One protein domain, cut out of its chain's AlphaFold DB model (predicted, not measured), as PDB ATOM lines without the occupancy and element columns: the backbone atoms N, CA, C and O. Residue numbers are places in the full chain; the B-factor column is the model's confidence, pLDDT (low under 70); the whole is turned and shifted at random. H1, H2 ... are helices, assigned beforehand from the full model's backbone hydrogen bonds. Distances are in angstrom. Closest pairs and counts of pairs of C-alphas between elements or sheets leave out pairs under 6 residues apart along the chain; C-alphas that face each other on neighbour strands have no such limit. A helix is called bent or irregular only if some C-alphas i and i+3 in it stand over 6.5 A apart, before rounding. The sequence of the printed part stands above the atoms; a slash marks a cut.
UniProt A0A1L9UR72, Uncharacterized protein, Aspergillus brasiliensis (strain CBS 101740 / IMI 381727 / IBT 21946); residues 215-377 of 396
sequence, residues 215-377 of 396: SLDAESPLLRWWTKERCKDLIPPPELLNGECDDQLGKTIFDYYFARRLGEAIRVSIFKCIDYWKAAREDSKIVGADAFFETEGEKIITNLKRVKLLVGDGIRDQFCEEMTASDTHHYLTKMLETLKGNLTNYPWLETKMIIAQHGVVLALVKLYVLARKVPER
ATOM      1  N   SER A 215     -56.464 -51.420 120.797       93.81
ATOM      2  CA  SER A 215     -55.302 -52.129 120.245       93.81
ATOM      3  C   SER A 215     -54.043 -51.270 120.076       93.81
ATOM      4  O   SER A 215     -53.026 -51.764 119.598       93.81
ATOM      5  N   LEU A 216     -54.095 -49.981 120.411       89.38
ATOM      6  CA  LEU A 216     -52.943 -49.076 120.344       89.38
ATOM      7  C   LEU A 216     -52.082 -49.161 121.608       89.38
ATOM      8  O   LEU A 216     -52.555 -49.536 122.675       89.38
ATOM      9  N   ASP A 217     -50.813 -48.780 121.489       82.38
ATOM     10  CA  ASP A 217     -49.961 -48.506 122.648       82.38
ATOM     11  C   ASP A 217     -50.480 -47.270 123.404       82.38
ATOM     12  O   ASP A 217     -50.883 -46.282 122.787       82.38
ATOM     13  N   ALA A 218     -50.451 -47.309 124.735       69.31
ATOM     14  CA  ALA A 218     -50.741 -46.157 125.580       69.31
ATOM     15  C   ALA A 218     -49.774 -44.987 125.309       69.31
ATOM     16  O   ALA A 218     -50.177 -43.824 125.366       69.31
ATOM     17  N   GLU A 219     -48.521 -45.278 124.946       76.06
ATOM     18  CA  GLU A 219     -47.535 -44.267 124.543       76.06
ATOM     19  C   GLU A 219     -47.600 -43.925 123.045       76.06
ATOM     20  O   GLU A 219     -46.833 -43.085 122.563       76.06
ATOM     21  N   SER A 220     -48.554 -44.509 122.305       81.75
ATOM     22  CA  SER A 220     -48.786 -44.163 120.905       81.75
ATOM     23  C   SER A 220     -49.005 -42.653 120.771       81.75
ATOM     24  O   SER A 220     -49.871 -42.098 121.460       81.75
ATOM     25  N   PRO A 221     -48.297 -41.972 119.847       76.56
ATOM     26  CA  PRO A 221     -48.539 -40.567 119.543       76.56
ATOM     27  C   PRO A 221     -50.009 -40.257 119.255       76.56
ATOM     28  O   PRO A 221     -50.450 -39.158 119.563       76.56
ATOM     29  N   LEU A 222     -50.774 -41.237 118.760       82.12
ATOM     30  CA  LEU A 222     -52.196 -41.132 118.431       82.12
ATOM     31  C   LEU A 222     -53.106 -40.982 119.651       82.12
ATOM     32  O   LEU A 222     -54.136 -40.319 119.552       82.12
ATOM     33  N   LEU A 223     -52.736 -41.574 120.791       80.19
ATOM     34  CA  LEU A 223     -53.548 -41.570 122.012       80.19
ATOM     35  C   LEU A 223     -52.946 -40.725 123.134       80.19
ATOM     36  O   LEU A 223     -53.696 -40.157 123.932       80.19
ATOM     37  N   ARG A 224     -51.614 -40.617 123.214       78.38
ATOM     38  CA  ARG A 224     -50.920 -40.007 124.362       78.38
ATOM     39  C   ARG A 224     -51.340 -38.562 124.637       78.38
ATOM     40  O   ARG A 224     -51.374 -38.145 125.789       78.38
ATOM     41  N   TRP A 225     -51.652 -37.805 123.580       80.00
ATOM     42  CA  TRP A 225     -52.003 -36.383 123.659       80.00
ATOM     43  C   TRP A 225     -53.392 -36.156 124.270       80.00
ATOM     44  O   TRP A 225     -53.638 -35.109 124.859       80.00
ATOM     45  N   TRP A 226     -54.282 -37.147 124.166       76.19
ATOM     46  CA  TRP A 226     -55.648 -37.086 124.682       76.19
ATOM     47  C   TRP A 226     -55.816 -37.823 126.022       76.19
ATOM     48  O   TRP A 226     -56.612 -37.413 126.864       76.19
ATOM     49  N   THR A 227     -55.072 -38.907 126.243       70.88
ATOM     50  CA  THR A 227     -55.280 -39.814 127.387       70.88
ATOM     51  C   THR A 227     -54.547 -39.412 128.670       70.88
ATOM     52  O   THR A 227     -54.933 -39.868 129.748       70.88
ATOM     53  N   LYS A 228     -53.524 -38.547 128.608       65.00
ATOM     54  CA  LYS A 228     -52.817 -38.064 129.806       65.00
ATOM     55  C   LYS A 228     -53.623 -36.950 130.484       65.00
ATOM     56  O   LYS A 228     -53.718 -35.845 129.959       65.00
ATOM     57  N   GLU A 229     -54.104 -37.210 131.706       53.34
ATOM     58  CA  GLU A 229     -54.871 -36.282 132.575       53.34
ATOM     59  C   GLU A 229     -54.228 -34.892 132.777       53.34
ATOM     60  O   GLU A 229     -54.877 -33.962 133.251       53.34
ATOM     61  N   ARG A 230     -52.942 -34.732 132.434       42.81
ATOM     62  CA  ARG A 230     -52.148 -33.511 132.637       42.81
ATOM     63  C   ARG A 230     -51.863 -32.699 131.372       42.81
ATOM     64  O   ARG A 230     -51.257 -31.635 131.489       42.81
ATOM     65  N   CYS A 231     -52.266 -33.147 130.185       48.75
ATOM     66  CA  CYS A 231     -52.007 -32.395 128.956       48.75
ATOM     67  C   CYS A 231     -53.013 -31.243 128.813       48.75
ATOM     68  O   CYS A 231     -54.084 -31.383 128.233       48.75
ATOM     69  N   LYS A 232     -52.647 -30.086 129.384       45.47
ATOM     70  CA  LYS A 232     -53.334 -28.797 129.193       45.47
ATOM     71  C   LYS A 232     -53.212 -28.271 127.755       45.47
ATOM     72  O   LYS A 232     -54.052 -27.483 127.336       45.47
ATOM     73  N   ASP A 233     -52.239 -28.774 126.998       53.72
ATOM     74  CA  ASP A 233     -52.028 -28.434 125.595       53.72
ATOM     75  C   ASP A 233     -52.611 -29.543 124.709       53.72
ATOM     76  O   ASP A 233     -51.944 -30.516 124.359       53.72
ATOM     77  N   LEU A 234     -53.896 -29.398 124.375       66.12
ATOM     78  CA  LEU A 234     -54.630 -30.198 123.387       66.12
ATOM     79  C   LEU A 234     -54.115 -29.902 121.964       66.12
ATOM     80  O   LEU A 234     -54.874 -29.477 121.101       66.12
ATOM     81  N   ILE A 235     -52.817 -30.054 121.706       78.44
ATOM     82  CA  ILE A 235     -52.289 -29.948 120.345       78.44
ATOM     83  C   ILE A 235     -52.182 -31.372 119.802       78.44
ATOM     84  O   ILE A 235     -51.306 -32.124 120.239       78.44
ATOM     85  N   PRO A 236     -53.079 -31.780 118.889       86.56
ATOM     86  CA  PRO A 236     -52.975 -33.089 118.272       86.56
ATOM     87  C   PRO A 236     -51.694 -33.176 117.426       86.56
ATOM     88  O   PRO A 236     -51.254 -32.164 116.871       86.56
ATOM     89  N   PRO A 237     -51.100 -34.374 117.302       86.75
ATOM     90  CA  PRO A 237     -49.930 -34.580 116.456       86.75
ATOM     91  C   PRO A 237     -50.231 -34.174 114.999       86.75
ATOM     92  O   PRO A 237     -51.299 -34.531 114.484       86.75
ATOM     93  N   PRO A 238     -49.333 -33.434 114.319       87.88
ATOM     94  CA  PRO A 238     -49.527 -33.030 112.926       87.88
ATOM     95  C   PRO A 238     -49.801 -34.208 111.989       87.88
ATOM     96  O   PRO A 238     -50.649 -34.098 111.110       87.88
ATOM     97  N   GLU A 239     -49.159 -35.347 112.235       88.38
ATOM     98  CA  GLU A 239     -49.286 -36.580 111.455       88.38
ATOM     99  C   GLU A 239     -50.738 -37.097 111.458       88.38
ATOM    100  O   GLU A 239     -51.257 -37.574 110.446       88.38
ATOM    101  N   LEU A 240     -51.448 -36.919 112.579       88.06
ATOM    102  CA  LEU A 240     -52.866 -37.263 112.703       88.06
ATOM    103  C   LEU A 240     -53.756 -36.281 111.926       88.06
ATOM    104  O   LEU A 240     -54.698 -36.698 111.248       88.06
ATOM    105  N   LEU A 241     -53.452 -34.982 111.982       89.19
ATOM    106  CA  LEU A 241     -54.200 -33.967 111.232       89.19
ATOM    107  C   LEU A 241     -54.028 -34.136 109.720       89.19
ATOM    108  O   LEU A 241     -55.013 -34.087 108.986       89.19
ATOM    109  N   ASN A 242     -52.799 -34.389 109.276       88.75
ATOM    110  CA  ASN A 242     -52.426 -34.491 107.866       88.75
ATOM    111  C   ASN A 242     -52.813 -35.835 107.228       88.75
ATOM    112  O   ASN A 242     -52.741 -35.974 106.013       88.75
ATOM    113  N   GLY A 243     -53.245 -36.814 108.030       88.25
ATOM    114  CA  GLY A 243     -53.704 -38.120 107.543       88.25
ATOM    115  C   GLY A 243     -52.609 -39.161 107.351       88.25
ATOM    116  O   GLY A 243     -52.890 -40.268 106.904       88.25
ATOM    117  N   GLU A 244     -51.382 -38.864 107.773       91.25
ATOM    118  CA  GLU A 244     -50.248 -39.794 107.735       91.25
ATOM    119  C   GLU A 244     -50.501 -41.048 108.591       91.25
ATOM    120  O   GLU A 244     -49.915 -42.104 108.358       91.25
ATOM    121  N   CYS A 245     -51.406 -40.953 109.569       88.75
ATOM    122  CA  CYS A 245     -51.772 -42.054 110.454       88.75
ATOM    123  C   CYS A 245     -53.106 -42.740 110.108       88.75
ATOM    124  O   CYS A 245     -53.499 -43.665 110.824       88.75
ATOM    125  N   ASP A 246     -53.810 -42.330 109.049       90.69
ATOM    126  CA  ASP A 246     -55.175 -42.808 108.769       90.69
ATOM    127  C   ASP A 246     -55.205 -44.333 108.502       90.69
ATOM    128  O   ASP A 246     -56.073 -45.040 109.022       90.69
ATOM    129  N   ASP A 247     -54.188 -44.879 107.825       89.94
ATOM    130  CA  ASP A 247     -54.028 -46.327 107.603       89.94
ATOM    131  C   ASP A 247     -53.805 -47.118 108.901       89.94
ATOM    132  O   ASP A 247     -54.275 -48.252 109.050       89.94
ATOM    133  N   GLN A 248     -53.066 -46.541 109.853       89.44
ATOM    134  CA  GLN A 248     -52.846 -47.153 111.164       89.44
ATOM    135  C   GLN A 248     -54.140 -47.139 111.985       89.44
ATOM    136  O   GLN A 248     -54.461 -48.124 112.661       89.44
ATOM    137  N   LEU A 249     -54.918 -46.059 111.893       90.38
ATOM    138  CA  LEU A 249     -56.225 -45.960 112.537       90.38
ATOM    139  C   LEU A 249     -57.223 -46.963 111.961       90.38
ATOM    140  O   LEU A 249     -57.887 -47.642 112.738       90.38
ATOM    141  N   GLY A 250     -57.241 -47.171 110.641       89.25
ATOM    142  CA  GLY A 250     -58.081 -48.186 109.988       89.25
ATOM    143  C   GLY A 250     -57.840 -49.629 110.464       89.25
ATOM    144  O   GLY A 250     -58.705 -50.504 110.328       89.25
ATOM    145  N   LYS A 251     -56.662 -49.892 111.043       88.31
ATOM    146  CA  LYS A 251     -56.268 -51.189 111.624       88.31
ATOM    147  C   LYS A 251     -56.493 -51.266 113.134       88.31
ATOM    148  O   LYS A 251     -56.397 -52.348 113.707       88.31
ATOM    149  N   THR A 252     -56.789 -50.139 113.774       92.12
ATOM    150  CA  THR A 252     -56.989 -50.049 115.217       92.12
ATOM    151  C   THR A 252     -58.373 -50.559 115.607       92.12
ATOM    152  O   THR A 252     -59.347 -50.343 114.887       92.12
ATOM    153  N   ILE A 253     -58.462 -51.227 116.758       93.75
ATOM    154  CA  ILE A 253     -59.709 -51.731 117.336       93.75
ATOM    155  C   ILE A 253     -59.941 -51.042 118.677       93.75
ATOM    156  O   ILE A 253     -59.046 -51.037 119.521       93.75
ATOM    157  N   PHE A 254     -61.142 -50.505 118.874       93.69
ATOM    158  CA  PHE A 254     -61.635 -49.955 120.132       93.69
ATOM    159  C   PHE A 254     -62.837 -50.750 120.625       93.69
ATOM    160  O   PHE A 254     -63.742 -51.074 119.853       93.69
ATOM    161  N   ASP A 255     -62.856 -51.038 121.919       93.44
ATOM    162  CA  ASP A 255     -64.031 -51.552 122.594       93.44
ATOM    163  C   ASP A 255     -65.115 -50.468 122.712       93.44
ATOM    164  O   ASP A 255     -64.893 -49.281 122.431       93.44
ATOM    165  N   TYR A 256     -66.319 -50.880 123.101       91.44
ATOM    166  CA  TYR A 256     -67.450 -49.963 123.185       91.44
ATOM    167  C   TYR A 256     -67.212 -48.858 124.219       91.44
ATOM    168  O   TYR A 256     -67.497 -47.685 123.964       91.44
ATOM    169  N   TYR A 257     -66.665 -49.209 125.384       90.62
ATOM    170  CA  TYR A 257     -66.475 -48.263 126.481       90.62
ATOM    171  C   TYR A 257     -65.443 -47.184 126.144       90.62
ATOM    172  O   TYR A 257     -65.646 -46.009 126.471       90.62
ATOM    173  N   PHE A 258     -64.365 -47.554 125.454       90.31
ATOM    174  CA  PHE A 258     -63.364 -46.626 124.957       90.31
ATOM    175  C   PHE A 258     -63.939 -45.726 123.862       90.31
ATOM    176  O   PHE A 258     -63.800 -44.502 123.941       90.31
ATOM    177  N   ALA A 259     -64.662 -46.297 122.893       91.38
ATOM    178  CA  ALA A 259     -65.338 -45.523 121.854       91.38
ATOM    179  C   ALA A 259     -66.345 -44.522 122.452       91.38
ATOM    180  O   ALA A 259     -66.402 -43.371 122.020       91.38
ATOM    181  N   ARG A 260     -67.079 -44.908 123.503       90.50
ATOM    182  CA  ARG A 260     -68.004 -44.023 124.227       90.50
ATOM    183  C   ARG A 260     -67.280 -42.857 124.904       90.50
ATOM    184  O   ARG A 260     -67.728 -41.718 124.799       90.50
ATOM    185  N   ARG A 261     -66.144 -43.113 125.564       89.88
ATOM    186  CA  ARG A 261     -65.299 -42.051 126.145       89.88
ATOM    187  C   ARG A 261     -64.787 -41.078 125.085       89.88
ATOM    188  O   ARG A 261     -64.728 -39.877 125.338       89.88
ATOM    189  N   LEU A 262     -64.422 -41.589 123.912       89.81
ATOM    190  CA  LEU A 262     -63.997 -40.765 122.787       89.81
ATOM    191  C   LEU A 262     -65.156 -39.912 122.247       89.81
ATOM    192  O   LEU A 262     -64.967 -38.723 122.012       89.81
ATOM    193  N   GLY A 263     -66.366 -40.474 122.145       90.69
ATOM    194  CA  GLY A 263     -67.585 -39.728 121.804       90.69
ATOM    195  C   GLY A 263     -67.869 -38.569 122.769       90.69
ATOM    196  O   GLY A 263     -68.149 -37.452 122.332       90.69
ATOM    197  N   GLU A 264     -67.695 -38.787 124.077       90.00
ATOM    198  CA  GLU A 264     -67.795 -37.719 125.084       90.00
ATOM    199  C   GLU A 264     -66.725 -36.635 124.880       90.00
ATOM    200  O   GLU A 264     -67.024 -35.440 124.889       90.00
ATOM    201  N   ALA A 265     -65.474 -37.035 124.642       89.94
ATOM    202  CA  ALA A 265     -64.388 -36.092 124.391       89.94
ATOM    203  C   ALA A 265     -64.641 -35.241 123.135       89.94
ATOM    204  O   ALA A 265     -64.357 -34.040 123.140       89.94
ATOM    205  N   ILE A 266     -65.218 -35.834 122.084       91.38
ATOM    206  CA  ILE A 266     -65.652 -35.125 120.873       91.38
ATOM    207  C   ILE A 266     -66.737 -34.108 121.223       91.38
ATOM    208  O   ILE A 266     -66.614 -32.941 120.848       91.38
ATOM    209  N   ARG A 267     -67.757 -34.505 121.996       90.06
ATOM    210  CA  ARG A 267     -68.832 -33.605 122.436       90.06
ATOM    211  C   ARG A 267     -68.278 -32.389 123.182       90.06
ATOM    212  O   ARG A 267     -68.594 -31.254 122.827       90.06
ATOM    213  N   VAL A 268     -67.425 -32.620 124.178       90.19
ATOM    214  CA  VAL A 268     -66.794 -31.554 124.973       90.19
ATOM    215  C   VAL A 268     -65.928 -30.644 124.098       90.19
ATOM    216  O   VAL A 268     -65.984 -29.423 124.238       90.19
ATOM    217  N   SER A 269     -65.147 -31.213 123.177       90.69
ATOM    218  CA  SER A 269     -64.261 -30.438 122.295       90.69
ATOM    219  C   SER A 269     -65.042 -29.584 121.297       90.69
ATOM    220  O   SER A 269     -64.660 -28.446 121.036       90.69
ATOM    221  N   ILE A 270     -66.176 -30.082 120.797       92.12
ATOM    222  CA  ILE A 270     -67.083 -29.310 119.943       92.12
ATOM    223  C   ILE A 270     -67.678 -28.126 120.707       92.12
ATOM    224  O   ILE A 270     -67.686 -27.018 120.176       92.12
ATOM    225  N   PHE A 271     -68.137 -28.325 121.947       90.81
ATOM    226  CA  PHE A 271     -68.655 -27.219 122.758       90.81
ATOM    227  C   PHE A 271     -67.595 -26.147 123.004       90.81
ATOM    228  O   PHE A 271     -67.855 -24.977 122.734       90.81
ATOM    229  N   LYS A 272     -66.382 -26.552 123.401       89.75
ATOM    230  CA  LYS A 272     -65.251 -25.625 123.549       89.75
ATOM    231  C   LYS A 272     -64.991 -24.856 122.259       89.75
ATOM    232  O   LYS A 272     -64.879 -23.638 122.296       89.75
ATOM    233  N   CYS A 273     -64.933 -25.551 121.122       90.12
ATOM    234  CA  CYS A 273     -64.727 -24.923 119.820       90.12
ATOM    235  C   CYS A 273     -65.805 -23.864 119.532       90.12
ATOM    236  O   CYS A 273     -65.471 -22.730 119.204       90.12
ATOM    237  N   ILE A 274     -67.086 -24.192 119.731       90.69
ATOM    238  CA  ILE A 274     -68.207 -23.254 119.554       90.69
ATOM    239  C   ILE A 274     -68.087 -22.040 120.487       90.69
ATOM    240  O   ILE A 274     -68.379 -20.924 120.063       90.69
ATOM    241  N   ASP A 275     -67.658 -22.221 121.733       88.69
ATOM    242  CA  ASP A 275     -67.500 -21.104 122.667       88.69
ATOM    243  C   ASP A 275     -66.358 -20.163 122.254       88.69
ATOM    244  O   ASP A 275     -66.522 -18.949 122.352       88.69
ATOM    245  N   TYR A 276     -65.266 -20.679 121.672       86.75
ATOM    246  CA  TYR A 276     -64.240 -19.827 121.049       86.75
ATOM    247  C   TYR A 276     -64.781 -19.025 119.862       86.75
ATOM    248  O   TYR A 276     -64.407 -17.868 119.699       86.75
ATOM    249  N   TRP A 277     -65.680 -19.597 119.054       86.25
ATOM    250  CA  TRP A 277     -66.341 -18.844 117.981       86.25
ATOM    251  C   TRP A 277     -67.220 -17.715 118.515       86.25
ATOM    252  O   TRP A 277     -67.205 -16.620 117.957       86.25
ATOM    253  N   LYS A 278     -67.979 -17.965 119.588       83.69
ATOM    254  CA  LYS A 278     -68.806 -16.929 120.222       83.69
ATOM    255  C   LYS A 278     -67.946 -15.809 120.798       83.69
ATOM    256  O   LYS A 278     -68.224 -14.654 120.508       83.69
ATOM    257  N   ALA A 279     -66.888 -16.156 121.533       82.00
ATOM    258  CA  ALA A 279     -65.953 -15.183 122.094       82.00
ATOM    259  C   ALA A 279     -65.298 -14.341 120.990       82.00
ATOM    260  O   ALA A 279     -65.344 -13.118 121.037       82.00
ATOM    261  N   ALA A 280     -64.803 -14.989 119.927       78.31
ATOM    262  CA  ALA A 280     -64.226 -14.285 118.788       78.31
ATOM    263  C   ALA A 280     -65.224 -13.329 118.120       78.31
ATOM    264  O   ALA A 280     -64.815 -12.265 117.683       78.31
ATOM    265  N   ARG A 281     -66.519 -13.673 118.064       75.69
ATOM    266  CA  ARG A 281     -67.575 -12.800 117.522       75.69
ATOM    267  C   ARG A 281     -67.908 -11.620 118.440       75.69
ATOM    268  O   ARG A 281     -68.241 -10.539 117.964       75.69
ATOM    269  N   GLU A 282     -67.869 -11.827 119.752       73.62
ATOM    270  CA  GLU A 282     -68.073 -10.758 120.734       73.62
ATOM    271  C   GLU A 282     -66.919  -9.745 120.693       73.62
ATOM    272  O   GLU A 282     -67.171  -8.536 120.721       73.62
ATOM    273  N   ASP A 283     -65.691 -10.239 120.517       69.69
ATOM    274  CA  ASP A 283     -64.474  -9.435 120.374       69.69
ATOM    275  C   ASP A 283     -64.317  -8.829 118.963       69.69
ATOM    276  O   ASP A 283     -63.751  -7.744 118.816       69.69
ATOM    277  N   SER A 284     -64.869  -9.459 117.911       58.16
ATOM    278  CA  SER A 284     -64.763  -9.013 116.509       58.16
ATOM    279  C   SER A 284     -65.614  -7.800 116.142       58.16
ATOM    280  O   SER A 284     -65.660  -7.449 114.968       58.16
ATOM    281  N   LYS A 285     -66.175  -7.058 117.105       55.62
ATOM    282  CA  LYS A 285     -66.712  -5.696 116.875       55.62
ATOM    283  C   LYS A 285     -65.637  -4.678 116.420       55.62
ATOM    284  O   LYS A 285     -65.863  -3.469 116.449       55.62
ATOM    285  N   ILE A 286     -64.467  -5.162 116.000       49.69
ATOM    286  CA  ILE A 286     -63.335  -4.445 115.429       49.69
ATOM    287  C   ILE A 286     -63.317  -4.735 113.914       49.69
ATOM    288  O   ILE A 286     -63.093  -5.855 113.464       49.69
ATOM    289  N   VAL A 287     -63.588  -3.678 113.148       46.56
ATOM    290  CA  VAL A 287     -63.835  -3.579 111.697       46.56
ATOM    291  C   VAL A 287     -63.014  -4.542 110.812       46.56
ATOM    292  O   VAL A 287     -61.788  -4.454 110.765       46.56
ATOM    293  N   GLY A 288     -63.703  -5.379 110.017       53.84
ATOM    294  CA  GLY A 288     -63.150  -6.057 108.826       53.84
ATOM    295  C   GLY A 288     -63.291  -7.585 108.767       53.84
ATOM    296  O   GLY A 288     -63.199  -8.152 107.681       53.84
ATOM    297  N   ALA A 289     -63.560  -8.250 109.895       56.16
ATOM    298  CA  ALA A 289     -63.746  -9.704 109.968       56.16
ATOM    299  C   ALA A 289     -65.227 -10.153 109.891       56.16
ATOM    300  O   ALA A 289     -65.503 -11.328 109.639       56.16
ATOM    301  N   ASP A 290     -66.176  -9.226 110.052       63.25
ATOM    302  CA  ASP A 290     -67.604  -9.517 110.269       63.25
ATOM    303  C   ASP A 290     -68.234 -10.432 109.209       63.25
ATOM    304  O   ASP A 290     -68.887 -11.411 109.560       63.25
ATOM    305  N   ALA A 291     -67.979 -10.211 107.916       71.25
ATOM    306  CA  ALA A 291     -68.646 -10.982 106.861       71.25
ATOM    307  C   ALA A 291     -68.284 -12.481 106.875       71.25
ATOM    308  O   ALA A 291     -69.145 -13.324 106.614       71.25
ATOM    309  N   PHE A 292     -67.033 -12.836 107.194       77.19
ATOM    310  CA  PHE A 292     -66.607 -14.239 107.275       77.19
ATOM    311  C   PHE A 292     -67.215 -14.929 108.500       77.19
ATOM    312  O   PHE A 292     -67.752 -16.032 108.388       77.19
ATOM    313  N   PHE A 293     -67.173 -14.269 109.662       75.50
ATOM    314  CA  PHE A 293     -67.745 -14.806 110.897       75.50
ATOM    315  C   PHE A 293     -69.275 -14.936 110.817       75.50
ATOM    316  O   PHE A 293     -69.820 -15.921 111.310       75.50
ATOM    317  N   GLU A 294     -69.965 -14.005 110.153       74.31
ATOM    318  CA  GLU A 294     -71.423 -14.043 109.994       74.31
ATOM    319  C   GLU A 294     -71.906 -15.086 108.980       74.31
ATOM    320  O   GLU A 294     -72.939 -15.716 109.201       74.31
ATOM    321  N   THR A 295     -71.183 -15.294 107.875       79.06
ATOM    322  CA  THR A 295     -71.637 -16.197 106.800       79.06
ATOM    323  C   THR A 295     -71.038 -17.596 106.912       79.06
ATOM    324  O   THR A 295     -71.771 -18.584 106.987       79.06
ATOM    325  N   GLU A 296     -69.713 -17.709 106.946       79.31
ATOM    326  CA  GLU A 296     -69.009 -18.991 107.004       79.31
ATOM    327  C   GLU A 296     -68.913 -19.522 108.438       79.31
ATOM    328  O   GLU A 296     -69.045 -20.728 108.655       79.31
ATOM    329  N   GLY A 297     -68.787 -18.642 109.437       81.25
ATOM    330  CA  GLY A 297     -68.774 -19.031 110.852       81.25
ATOM    331  C   GLY A 297     -70.049 -19.763 111.288       81.25
ATOM    332  O   GLY A 297     -69.970 -20.828 111.902       81.25
ATOM    333  N   GLU A 298     -71.230 -19.271 110.904       84.19
ATOM    334  CA  GLU A 298     -72.512 -19.925 111.227       84.19
ATOM    335  C   GLU A 298     -72.666 -21.293 110.543       84.19
ATOM    336  O   GLU A 298     -73.137 -22.257 111.160       84.19
ATOM    337  N   LYS A 299     -72.207 -21.428 109.290       87.06
ATOM    338  CA  LYS A 299     -72.165 -22.726 108.593       87.06
ATOM    339  C   LYS A 299     -71.242 -23.705 109.316       87.06
ATOM    340  O   LYS A 299     -71.608 -24.863 109.525       87.06
ATOM    341  N   ILE A 300     -70.068 -23.241 109.744       87.44
ATOM    342  CA  ILE A 300     -69.092 -24.036 110.493       87.44
ATOM    343  C   ILE A 300     -69.675 -24.506 111.830       87.44
ATOM    344  O   ILE A 300     -69.622 -25.700 112.128       87.44
ATOM    345  N   ILE A 301     -70.296 -23.613 112.603       89.25
ATOM    346  CA  ILE A 301     -70.954 -23.954 113.875       89.25
ATOM    347  C   ILE A 301     -72.086 -24.962 113.654       89.25
ATOM    348  O   ILE A 301     -72.224 -25.924 114.413       89.25
ATOM    349  N   THR A 302     -72.894 -24.769 112.612       90.06
ATOM    350  CA  THR A 302     -73.981 -25.691 112.253       90.06
ATOM    351  C   THR A 302     -73.434 -27.082 111.936       90.06
ATOM    352  O   THR A 302     -73.930 -28.080 112.463       90.06
ATOM    353  N   ASN A 303     -72.351 -27.162 111.165       88.88
ATOM    354  CA  ASN A 303     -71.696 -28.428 110.852       88.88
ATOM    355  C   ASN A 303     -71.075 -29.088 112.091       88.88
ATOM    356  O   ASN A 303     -71.241 -30.292 112.274       88.88
ATOM    357  N   LEU A 304     -70.453 -28.325 112.993       91.44
ATOM    358  CA  LEU A 304     -69.974 -28.843 114.279       91.44
ATOM    359  C   LEU A 304     -71.113 -29.458 115.112       91.44
ATOM    360  O   LEU A 304     -70.948 -30.535 115.686       91.44
ATOM    361  N   LYS A 305     -72.297 -28.830 115.139       90.94
ATOM    362  CA  LYS A 305     -73.487 -29.392 115.807       90.94
ATOM    363  C   LYS A 305     -73.945 -30.701 115.155       90.94
ATOM    364  O   LYS A 305     -74.263 -31.647 115.872       90.94
ATOM    365  N   ARG A 306     -73.928 -30.786 113.820       90.50
ATOM    366  CA  ARG A 306     -74.240 -32.027 113.091       90.50
ATOM    367  C   ARG A 306     -73.228 -33.139 113.408       90.50
ATOM    368  O   ARG A 306     -73.631 -34.274 113.644       90.50
ATOM    369  N   VAL A 307     -71.929 -32.824 113.485       90.88
ATOM    370  CA  VAL A 307     -70.882 -33.786 113.893       90.88
ATOM    371  C   VAL A 307     -71.126 -34.288 115.316       90.88
ATOM    372  O   VAL A 307     -71.043 -35.492 115.554       90.88
ATOM    373  N   LYS A 308     -71.469 -33.400 116.260       91.69
ATOM    374  CA  LYS A 308     -71.822 -33.796 117.633       91.69
ATOM    375  C   LYS A 308     -72.956 -34.818 117.639       91.69
ATOM    376  O   LYS A 308     -72.833 -35.821 118.331       91.69
ATOM    377  N   LEU A 309     -74.028 -34.579 116.884       88.31
ATOM    378  CA  LEU A 309     -75.168 -35.498 116.834       88.31
ATOM    379  C   LEU A 309     -74.764 -36.862 116.265       88.31
ATOM    380  O   LEU A 309     -74.986 -37.882 116.912       88.31
ATOM    381  N   LEU A 310     -74.082 -36.874 115.117       87.00
ATOM    382  CA  LEU A 310     -73.710 -38.111 114.422       87.00
ATOM    383  C   LEU A 310     -72.665 -38.948 115.167       87.00
ATOM    384  O   LEU A 310     -72.749 -40.173 115.169       87.00
ATOM    385  N   VAL A 311     -71.660 -38.298 115.757       85.06
ATOM    386  CA  VAL A 311     -70.465 -38.967 116.296       85.06
ATOM    387  C   VAL A 311     -70.445 -38.969 117.824       85.06
ATOM    388  O   VAL A 311     -70.071 -39.967 118.434       85.06
ATOM    389  N   GLY A 312     -70.841 -37.861 118.452       79.56
ATOM    390  CA  GLY A 312     -70.875 -37.737 119.910       79.56
ATOM    391  C   GLY A 312     -72.120 -38.366 120.534       79.56
ATOM    392  O   GLY A 312     -72.018 -39.033 121.561       79.56
ATOM    393  N   ASP A 313     -73.286 -38.164 119.918       80.06
ATOM    394  CA  ASP A 313     -74.571 -38.640 120.444       80.06
ATOM    395  C   ASP A 313     -75.056 -39.926 119.753       80.06
ATOM    396  O   ASP A 313     -75.911 -40.619 120.295       80.06
ATOM    397  N   GLY A 314     -74.502 -40.271 118.584       79.25
ATOM    398  CA  GLY A 314     -74.914 -41.445 117.806       79.25
ATOM    399  C   GLY A 314     -76.333 -41.331 117.238       79.25
ATOM    400  O   GLY A 314     -76.968 -42.345 116.956       79.25
ATOM    401  N   ILE A 315     -76.846 -40.107 117.090       82.75
ATOM    402  CA  ILE A 315     -78.204 -39.811 116.628       82.75
ATOM    403  C   ILE A 315     -78.137 -39.312 115.187       82.75
ATOM    404  O   ILE A 315     -77.367 -38.406 114.863       82.75
ATOM    405  N   ARG A 316     -78.989 -39.876 114.326       81.25
ATOM    406  CA  ARG A 316     -79.261 -39.339 112.992       81.25
ATOM    407  C   ARG A 316     -80.730 -38.952 112.902       81.25
ATOM    408  O   ARG A 316     -81.603 -39.808 113.003       81.25
ATOM    409  N   ASP A 317     -80.973 -37.670 112.694       84.12
ATOM    410  CA  ASP A 317     -82.290 -37.096 112.453       84.12
ATOM    411  C   ASP A 317     -82.293 -36.308 111.129       84.12
ATOM    412  O   ASP A 317     -81.318 -36.326 110.368       84.12
ATOM    413  N   GLN A 318     -83.399 -35.608 110.861       83.94
ATOM    414  CA  GLN A 318     -83.565 -34.780 109.662       83.94
ATOM    415  C   GLN A 318     -82.488 -33.688 109.544       83.94
ATOM    416  O   GLN A 318     -82.081 -33.318 108.444       83.94
ATOM    417  N   PHE A 319     -81.956 -33.200 110.670       83.00
ATOM    418  CA  PHE A 319     -80.920 -32.167 110.690       83.00
ATOM    419  C   PHE A 319     -79.565 -32.667 110.146       83.00
ATOM    420  O   PHE A 319     -78.725 -31.860 109.726       83.00
ATOM    421  N   CYS A 320     -79.379 -33.989 110.092       83.69
ATOM    422  CA  CYS A 320     -78.195 -34.675 109.585       83.69
ATOM    423  C   CYS A 320     -78.427 -35.421 108.253       83.69
ATOM    424  O   CYS A 320     -77.604 -36.256 107.889       83.69
ATOM    425  N   GLU A 321     -79.515 -35.173 107.514       80.12
ATOM    426  CA  GLU A 321     -79.828 -35.927 106.281       80.12
ATOM    427  C   GLU A 321     -78.676 -35.947 105.260       80.12
ATOM    428  O   GLU A 321     -78.364 -37.007 104.713       80.12
ATOM    429  N   GLU A 322     -77.991 -34.813 105.098       79.31
ATOM    430  CA  GLU A 322     -76.897 -34.587 104.139       79.31
ATOM    431  C   GLU A 322     -75.513 -35.083 104.611       79.31
ATOM    432  O   GLU A 322     -74.533 -34.950 103.877       79.31
ATOM    433  N   MET A 323     -75.390 -35.609 105.838       81.88
ATOM    434  CA  MET A 323     -74.100 -36.014 106.409       81.88
ATOM    435  C   MET A 323     -74.201 -37.330 107.180       81.88
ATOM    436  O   MET A 323     -75.023 -37.488 108.080       81.88
ATOM    437  N   THR A 324     -73.317 -38.278 106.874       83.19
ATOM    438  CA  THR A 324     -73.153 -39.508 107.655       83.19
ATOM    439  C   THR A 324     -71.953 -39.412 108.596       83.19
ATOM    440  O   THR A 324     -71.074 -38.569 108.418       83.19
ATOM    441  N   ALA A 325     -71.878 -40.303 109.591       80.06
ATOM    442  CA  ALA A 325     -70.711 -40.408 110.473       80.06
ATOM    443  C   ALA A 325     -69.407 -40.712 109.705       80.06
ATOM    444  O   ALA A 325     -68.329 -40.344 110.158       80.06
ATOM    445  N   SER A 326     -69.490 -41.353 108.537       81.75
ATOM    446  CA  SER A 326     -68.322 -41.609 107.689       81.75
ATOM    447  C   SER A 326     -67.816 -40.333 107.015       81.75
ATOM    448  O   SER A 326     -66.607 -40.156 106.859       81.75
ATOM    449  N   ASP A 327     -68.719 -39.410 106.679       85.19
ATOM    450  CA  ASP A 327     -68.374 -38.169 105.981       85.19
ATOM    451  C   ASP A 327     -67.752 -37.125 106.917       85.19
ATOM    452  O   ASP A 327     -67.048 -36.221 106.460       85.19
ATOM    453  N   THR A 328     -67.982 -37.229 108.233       87.44
ATOM    454  CA  THR A 328     -67.591 -36.183 109.192       87.44
ATOM    455  C   THR A 328     -66.095 -35.899 109.195       87.44
ATOM    456  O   THR A 328     -65.707 -34.747 109.364       87.44
ATOM    457  N   HIS A 329     -65.244 -36.913 108.987       88.69
ATOM    458  CA  HIS A 329     -63.796 -36.698 108.945       88.69
ATOM    459  C   HIS A 329     -63.393 -35.835 107.736       88.69
ATOM    460  O   HIS A 329     -62.659 -34.866 107.898       88.69
ATOM    461  N   HIS A 330     -63.939 -36.117 106.547       88.88
ATOM    462  CA  HIS A 330     -63.677 -35.361 105.317       88.88
ATOM    463  C   HIS A 330     -64.158 -33.913 105.426       88.88
ATOM    464  O   HIS A 330     -63.441 -32.979 105.062       88.88
ATOM    465  N   TYR A 331     -65.357 -33.717 105.980       87.81
ATOM    466  CA  TYR A 331     -65.901 -32.381 106.219       87.81
ATOM    467  C   TYR A 331     -65.027 -31.561 107.168       87.81
ATOM    468  O   TYR A 331     -64.736 -30.400 106.881       87.81
ATOM    469  N   LEU A 332     -64.579 -32.156 108.276       91.25
ATOM    470  CA  LEU A 332     -63.715 -31.477 109.241       91.25
ATOM    471  C   LEU A 332     -62.331 -31.163 108.663       91.25
ATOM    472  O   LEU A 332     -61.789 -30.101 108.959       91.25
ATOM    473  N   THR A 333     -61.784 -32.022 107.797       92.00
ATOM    474  CA  THR A 333     -60.531 -31.740 107.077       92.00
ATOM    475  C   THR A 333     -60.678 -30.494 106.203       92.00
ATOM    476  O   THR A 333     -59.932 -29.530 106.381       92.00
ATOM    477  N   LYS A 334     -61.699 -30.449 105.334       90.94
ATOM    478  CA  LYS A 334     -61.974 -29.280 104.475       90.94
ATOM    479  C   LYS A 334     -62.238 -28.005 105.273       90.94
ATOM    480  O   LYS A 334     -61.829 -26.911 104.882       90.94
ATOM    481  N   MET A 335     -62.937 -28.135 106.396       89.81
ATOM    482  CA  MET A 335     -63.215 -27.024 107.302       89.81
ATOM    483  C   MET A 335     -61.923 -26.464 107.903       89.81
ATOM    484  O   MET A 335     -61.715 -25.253 107.880       89.81
ATOM    485  N   LEU A 336     -61.026 -27.329 108.385       90.94
ATOM    486  CA  LEU A 336     -59.736 -26.913 108.930       90.94
ATOM    487  C   LEU A 336     -58.850 -26.247 107.865       90.94
ATOM    488  O   LEU A 336     -58.199 -25.246 108.160       90.94
ATOM    489  N   GLU A 337     -58.848 -26.751 106.630       90.44
ATOM    490  CA  GLU A 337     -58.163 -26.122 105.490       90.44
ATOM    491  C   GLU A 337     -58.719 -24.727 105.191       90.44
ATOM    492  O   GLU A 337     -57.956 -23.767 105.072       90.44
ATOM    493  N   THR A 338     -60.048 -24.593 105.154       86.94
ATOM    494  CA  THR A 338     -60.738 -23.311 104.944       86.94
ATOM    495  C   THR A 338     -60.363 -22.304 106.031       86.94
ATOM    496  O   THR A 338     -60.086 -21.141 105.739       86.94
ATOM    497  N   LEU A 339     -60.300 -22.743 107.290       87.31
ATOM    498  CA  LEU A 339     -59.908 -21.889 108.408       87.31
ATOM    499  C   LEU A 339     -58.444 -21.476 108.331       87.31
ATOM    500  O   LEU A 339     -58.143 -20.303 108.514       87.31
ATOM    501  N   LYS A 340     -57.534 -22.396 108.003       86.94
ATOM    502  CA  LYS A 340     -56.123 -22.053 107.786       86.94
ATOM    503  C   LYS A 340     -55.969 -21.063 106.624       86.94
ATOM    504  O   LYS A 340     -55.214 -20.106 106.758       86.94
ATOM    505  N   GLY A 341     -56.704 -21.230 105.527       84.44
ATOM    506  CA  GLY A 341     -56.643 -20.315 104.383       84.44
ATOM    507  C   GLY A 341     -57.144 -18.902 104.699       84.44
ATOM    508  O   GLY A 341     -56.532 -17.926 104.273       84.44
ATOM    509  N   ASN A 342     -58.222 -18.788 105.479       81.25
ATOM    510  CA  ASN A 342     -58.858 -17.499 105.756       81.25
ATOM    511  C   ASN A 342     -58.329 -16.814 107.021       81.25
ATOM    512  O   ASN A 342     -58.192 -15.599 107.031       81.25
ATOM    513  N   LEU A 343     -58.012 -17.557 108.084       78.38
ATOM    514  CA  LEU A 343     -57.743 -16.987 109.410       78.38
ATOM    515  C   LEU A 343     -56.254 -16.872 109.772       78.38
ATOM    516  O   LEU A 343     -55.923 -16.127 110.691       78.38
ATOM    517  N   THR A 344     -55.341 -17.546 109.061       73.44
ATOM    518  CA  THR A 344     -53.897 -17.542 109.405       73.44
ATOM    519  C   THR A 344     -53.258 -16.155 109.299       73.44
ATOM    520  O   THR A 344     -52.316 -15.853 110.028       73.44
ATOM    521  N   ASN A 345     -53.791 -15.293 108.431       68.94
ATOM    522  CA  ASN A 345     -53.281 -13.934 108.229       68.94
ATOM    523  C   ASN A 345     -53.811 -12.925 109.261       68.94
ATOM    524  O   ASN A 345     -53.337 -11.792 109.301       68.94
ATOM    525  N   TYR A 346     -54.766 -13.323 110.105       69.12
ATOM    526  CA  TYR A 346     -55.265 -12.481 111.184       69.12
ATOM    527  C   TYR A 346     -54.384 -12.681 112.426       69.12
ATOM    528  O   TYR A 346     -54.271 -13.806 112.919       69.12
ATOM    529  N   PRO A 347     -53.766 -11.620 112.975       64.81
ATOM    530  CA  PRO A 347     -52.797 -11.737 114.067       64.81
ATOM    531  C   PRO A 347     -53.433 -12.015 115.442       64.81
ATOM    532  O   PRO A 347     -52.749 -11.922 116.460       64.81
ATOM    533  N   TRP A 348     -54.730 -12.325 115.487       73.12
ATOM    534  CA  TRP A 348     -55.529 -12.357 116.708       73.12
ATOM    535  C   TRP A 348     -55.310 -13.688 117.439       73.12
ATOM    536  O   TRP A 348     -55.084 -14.734 116.824       73.12
ATOM    537  N   LEU A 349     -55.308 -13.668 118.771       67.88
ATOM    538  CA  LEU A 349     -55.066 -14.879 119.561       67.88
ATOM    539  C   LEU A 349     -56.234 -15.865 119.397       67.88
ATOM    540  O   LEU A 349     -56.037 -17.077 119.315       67.88
ATOM    541  N   GLU A 350     -57.437 -15.326 119.263       74.69
ATOM    542  CA  GLU A 350     -58.717 -16.010 119.148       74.69
ATOM    543  C   GLU A 350     -58.788 -16.839 117.858       74.69
ATOM    544  O   GLU A 350     -59.223 -17.989 117.885       74.69
ATOM    545  N   THR A 351     -58.274 -16.321 116.733       76.69
ATOM    546  CA  THR A 351     -58.241 -17.057 115.456       76.69
ATOM    547  C   THR A 351     -57.301 -18.260 115.521       76.69
ATOM    548  O   THR A 351     -57.641 -19.340 115.032       76.69
ATOM    549  N   LYS A 352     -56.153 -18.122 116.196       81.62
ATOM    550  CA  LYS A 352     -55.234 -19.244 116.453       81.62
ATOM    551  C   LYS A 352     -55.875 -20.300 117.352       81.62
ATOM    552  O   LYS A 352     -55.716 -21.491 117.088       81.62
ATOM    553  N   MET A 353     -56.627 -19.880 118.372       84.56
ATOM    554  CA  MET A 353     -57.363 -20.798 119.247       84.56
ATOM    555  C   MET A 353     -58.476 -21.537 118.496       84.56
ATOM    556  O   MET A 353     -58.597 -22.751 118.649       84.56
ATOM    557  N   ILE A 354     -59.228 -20.852 117.628       86.81
ATOM    558  CA  ILE A 354     -60.249 -21.472 116.767       86.81
ATOM    559  C   ILE A 354     -59.628 -22.569 115.894       86.81
ATOM    560  O   ILE A 354     -60.122 -23.698 115.885       86.81
ATOM    561  N   ILE A 355     -58.528 -22.271 115.192       88.56
ATOM    562  CA  ILE A 355     -57.837 -23.255 114.341       88.56
ATOM    563  C   ILE A 355     -57.363 -24.451 115.178       88.56
ATOM    564  O   ILE A 355     -57.563 -25.599 114.778       88.56
ATOM    565  N   ALA A 356     -56.765 -24.199 116.347       88.38
ATOM    566  CA  ALA A 356     -56.275 -25.254 117.229       88.38
ATOM    567  C   ALA A 356     -57.408 -26.184 117.697       88.38
ATOM    568  O   ALA A 356     -57.274 -27.404 117.603       88.38
ATOM    569  N   GLN A 357     -58.548 -25.633 118.126       89.81
ATOM    570  CA  GLN A 357     -59.690 -26.438 118.574       89.81
ATOM    571  C   GLN A 357     -60.345 -27.228 117.442       89.81
ATOM    572  O   GLN A 357     -60.743 -28.374 117.645       89.81
ATOM    573  N   HIS A 358     -60.411 -26.673 116.231       92.56
ATOM    574  CA  HIS A 358     -60.833 -27.443 115.056       92.56
ATOM    575  C   HIS A 358     -59.886 -28.608 114.764       92.56
ATOM    576  O   HIS A 358     -60.348 -29.704 114.451       92.56
ATOM    577  N   GLY A 359     -58.577 -28.412 114.953       92.56
ATOM    578  CA  GLY A 359     -57.593 -29.493 114.912       92.56
ATOM    579  C   GLY A 359     -57.908 -30.604 115.918       92.56
ATOM    580  O   GLY A 359     -57.933 -31.776 115.550       92.56
ATOM    581  N   VAL A 360     -58.214 -30.253 117.170       91.94
ATOM    582  CA  VAL A 360     -58.604 -31.222 118.213       91.94
ATOM    583  C   VAL A 360     -59.838 -32.019 117.804       91.94
ATOM    584  O   VAL A 360     -59.834 -33.247 117.899       91.94
ATOM    585  N   VAL A 361     -60.888 -31.336 117.337       92.75
ATOM    586  CA  VAL A 361     -62.136 -31.985 116.912       92.75
ATOM    587  C   VAL A 361     -61.871 -32.944 115.751       92.75
ATOM    588  O   VAL A 361     -62.294 -34.097 115.819       92.75
ATOM    589  N   LEU A 362     -61.126 -32.513 114.727       93.69
ATOM    590  CA  LEU A 362     -60.744 -33.369 113.601       93.69
ATOM    591  C   LEU A 362     -59.974 -34.607 114.073       93.69
ATOM    592  O   LEU A 362     -60.314 -35.723 113.690       93.69
ATOM    593  N   ALA A 363     -58.968 -34.423 114.927       92.12
ATOM    594  CA  ALA A 363     -58.143 -35.508 115.438       92.12
ATOM    595  C   ALA A 363     -58.964 -36.558 116.210       92.12
ATOM    596  O   ALA A 363     -58.832 -37.753 115.949       92.12
ATOM    597  N   LEU A 364     -59.857 -36.132 117.111       91.88
ATOM    598  CA  LEU A 364     -60.720 -37.058 117.855       91.88
ATOM    599  C   LEU A 364     -61.733 -37.761 116.943       91.88
ATOM    600  O   LEU A 364     -61.965 -38.960 117.093       91.88
ATOM    601  N   VAL A 365     -62.315 -37.046 115.975       92.75
ATOM    602  CA  VAL A 365     -63.246 -37.645 115.008       92.75
ATOM    603  C   VAL A 365     -62.534 -38.653 114.110       92.75
ATOM    604  O   VAL A 365     -63.093 -39.718 113.865       92.75
ATOM    605  N   LYS A 366     -61.293 -38.392 113.681       92.62
ATOM    606  CA  LYS A 366     -60.477 -39.376 112.952       92.62
ATOM    607  C   LYS A 366     -60.261 -40.644 113.769       92.62
ATOM    608  O   LYS A 366     -60.542 -41.729 113.267       92.62
ATOM    609  N   LEU A 367     -59.842 -40.512 115.034       91.00
ATOM    610  CA  LEU A 367     -59.717 -41.655 115.946       91.00
ATOM    611  C   LEU A 367     -61.030 -42.451 116.006       91.00
ATOM    612  O   LEU A 367     -61.015 -43.673 115.907       91.00
ATOM    613  N   TYR A 368     -62.170 -41.769 116.127       91.75
ATOM    614  CA  TYR A 368     -63.466 -42.422 116.303       91.75
ATOM    615  C   TYR A 368     -64.000 -43.087 115.030       91.75
ATOM    616  O   TYR A 368     -64.587 -44.170 115.087       91.75
ATOM    617  N   VAL A 369     -63.884 -42.416 113.885       91.62
ATOM    618  CA  VAL A 369     -64.507 -42.839 112.624       91.62
ATOM    619  C   VAL A 369     -63.658 -43.885 111.915       91.62
ATOM    620  O   VAL A 369     -64.224 -44.844 111.396       91.62
ATOM    621  N   LEU A 370     -62.330 -43.730 111.919       92.06
ATOM    622  CA  LEU A 370     -61.427 -44.625 111.192       92.06
ATOM    623  C   LEU A 370     -61.152 -45.929 111.950       92.06
ATOM    624  O   LEU A 370     -60.961 -46.965 111.316       92.06
ATOM    625  N   ALA A 371     -61.159 -45.910 113.285       92.00
ATOM    626  CA  ALA A 371     -60.959 -47.123 114.070       92.00
ATOM    627  C   ALA A 371     -62.159 -48.077 113.989       92.00
ATOM    628  O   ALA A 371     -63.330 -47.679 113.979       92.00
ATOM    629  N   ARG A 372     -61.862 -49.378 114.005       91.50
ATOM    630  CA  ARG A 372     -62.867 -50.435 114.129       91.50
ATOM    631  C   ARG A 372     -63.431 -50.412 115.542       91.50
ATOM    632  O   ARG A 372     -62.680 -50.407 116.512       91.50
ATOM    633  N   LYS A 373     -64.755 -50.436 115.664       90.44
ATOM    634  CA  LYS A 373     -65.451 -50.399 116.954       90.44
ATOM    635  C   LYS A 373     -66.106 -51.741 117.232       90.44
ATOM    636  O   LYS A 373     -66.812 -52.270 116.375       90.44
ATOM    637  N   VAL A 374     -65.880 -52.270 118.427       90.94
ATOM    638  CA  VAL A 374     -66.586 -53.444 118.938       90.94
ATOM    639  C   VAL A 374     -67.961 -52.993 119.456       90.94
ATOM    640  O   VAL A 374     -68.016 -52.064 120.264       90.94
ATOM    641  N   PRO A 375     -69.072 -53.614 119.017       87.88
ATOM    642  CA  PRO A 375     -70.408 -53.323 119.533       87.88
ATOM    643  C   PRO A 375     -70.525 -53.528 121.049       87.88
ATOM    644  O   PRO A 375     -69.855 -54.386 121.624       87.88
ATOM    645  N   GLU A 376     -71.442 -52.800 121.691       86.81
ATOM    646  CA  GLU A 376     -71.691 -52.868 123.143       86.81
ATOM    647  C   GLU A 376     -71.887 -54.302 123.644       86.81
ATOM    648  O   GLU A 376     -71.221 -54.728 124.584       86.81
ATOM    649  N   ARG A 377     -72.712 -55.090 122.943       82.31
ATOM    650  CA  ARG A 377     -73.020 -56.481 123.314       82.31
ATOM    651  C   ARG A 377     -71.821 -57.437 123.257       82.31
ATOM    652  O   ARG A 377     -71.897 -58.534 123.798       82.31
TER     653      ARG A 377
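What this domain is: This is residues 215 to 377 of the 396 residues of an uncharacterized protein of Aspergillus brasiliensis (strain CBS 101740 / IMI 381727 / IBT 21946) (UniProt A0A1L9UR72). Four long helices, H4 to H7, form an up-and-down bundle, each running against the one before it, with H7 at its core between H4 and H6. Two short helices, H2 and H3, pack on the later part of H7, with the short H1 near H7 and close to H2, while the long loop between H5 and H6, residues 314 to 327, swings away from the core. The printed part has 163 residues, with seven named helices in the order H1 to H7 and no named strand; the class is all helix. It is compact, with a radius of gyration of the C-alphas of 16.0 A, and spans 53 by 37 by 25 A.

How they stand to each other: H1, residues 221 to 227, is close to but not clearly touching H7, residues 349 to 370; their closest C-alphas, those of Leu 222 and Leu 367, are 7.9 A apart. H2, residues 238 to 242, touches residues 359 to 366 of H7 alone, closest at the C-alphas of Leu 241 and Ala 363, 6.0 A. H3, residues 246 to 250, touches residues 366 to 370 of H7 alone, closest at the C-alphas of Gly 250 and Leu 370, 5.0 A. H4, residues 256 to 283, and H5, residues 290 to 313, touch as a helical hairpin at a shallow tilt of 16 degrees, opposite ways; the C-alphas of Gly 263 and Gly 312 are closest, at 4.3 A. H6, residues 328 to 343, and H7 touch as a second helical hairpin at a shallow tilt of 17 degrees, closest at the C-alphas of Leu 332 and Leu 362, 5.6 A. H7, the hub, also touches H4 at a shallow tilt of 20 degrees, opposite ways, closest at the C-alphas of Cys 273 and Gln 357, 5.4 A. H5 and H7 only just touch, with 3 pairs of C-alphas within 8 A, the closest those of Val 311 and Val 365, 7.5 A. H4 and H6 are apart. Every O i to N i+4 pair is within hydrogen-bond range in H2, H3, H4, H6 and H7; H5 has 18 of 20, and H1 has 1 of 3, beside 1 of 4 O i to N i+3 pairs.

Where its parts are: H1 begins at C-alpha 221, (-48.539, -40.567, 119.543), and is irregular, with C-alphas 222 and 225 7.1 A apart. H4, 40.7 A long, begins at C-alpha 256, (-67.450, -49.963, 123.185). H5 is 31.6 A long and has a kink of 33 degrees near residue 297. H6 is 21.6 A long. H7, 31.5 A long, ends at C-alpha 370, (-61.427, -44.625, 111.192).

The domain as a whole: The C-alphas farthest apart, those of Val 287 and Arg 377, are 54.9 A from each other. The printed part has no cut, and the link from H5 to H6 is long. Mean pLDDT of the printed part is 82.9; 20 residues are under 70, among them residues 228 to 234 and 283 to 290.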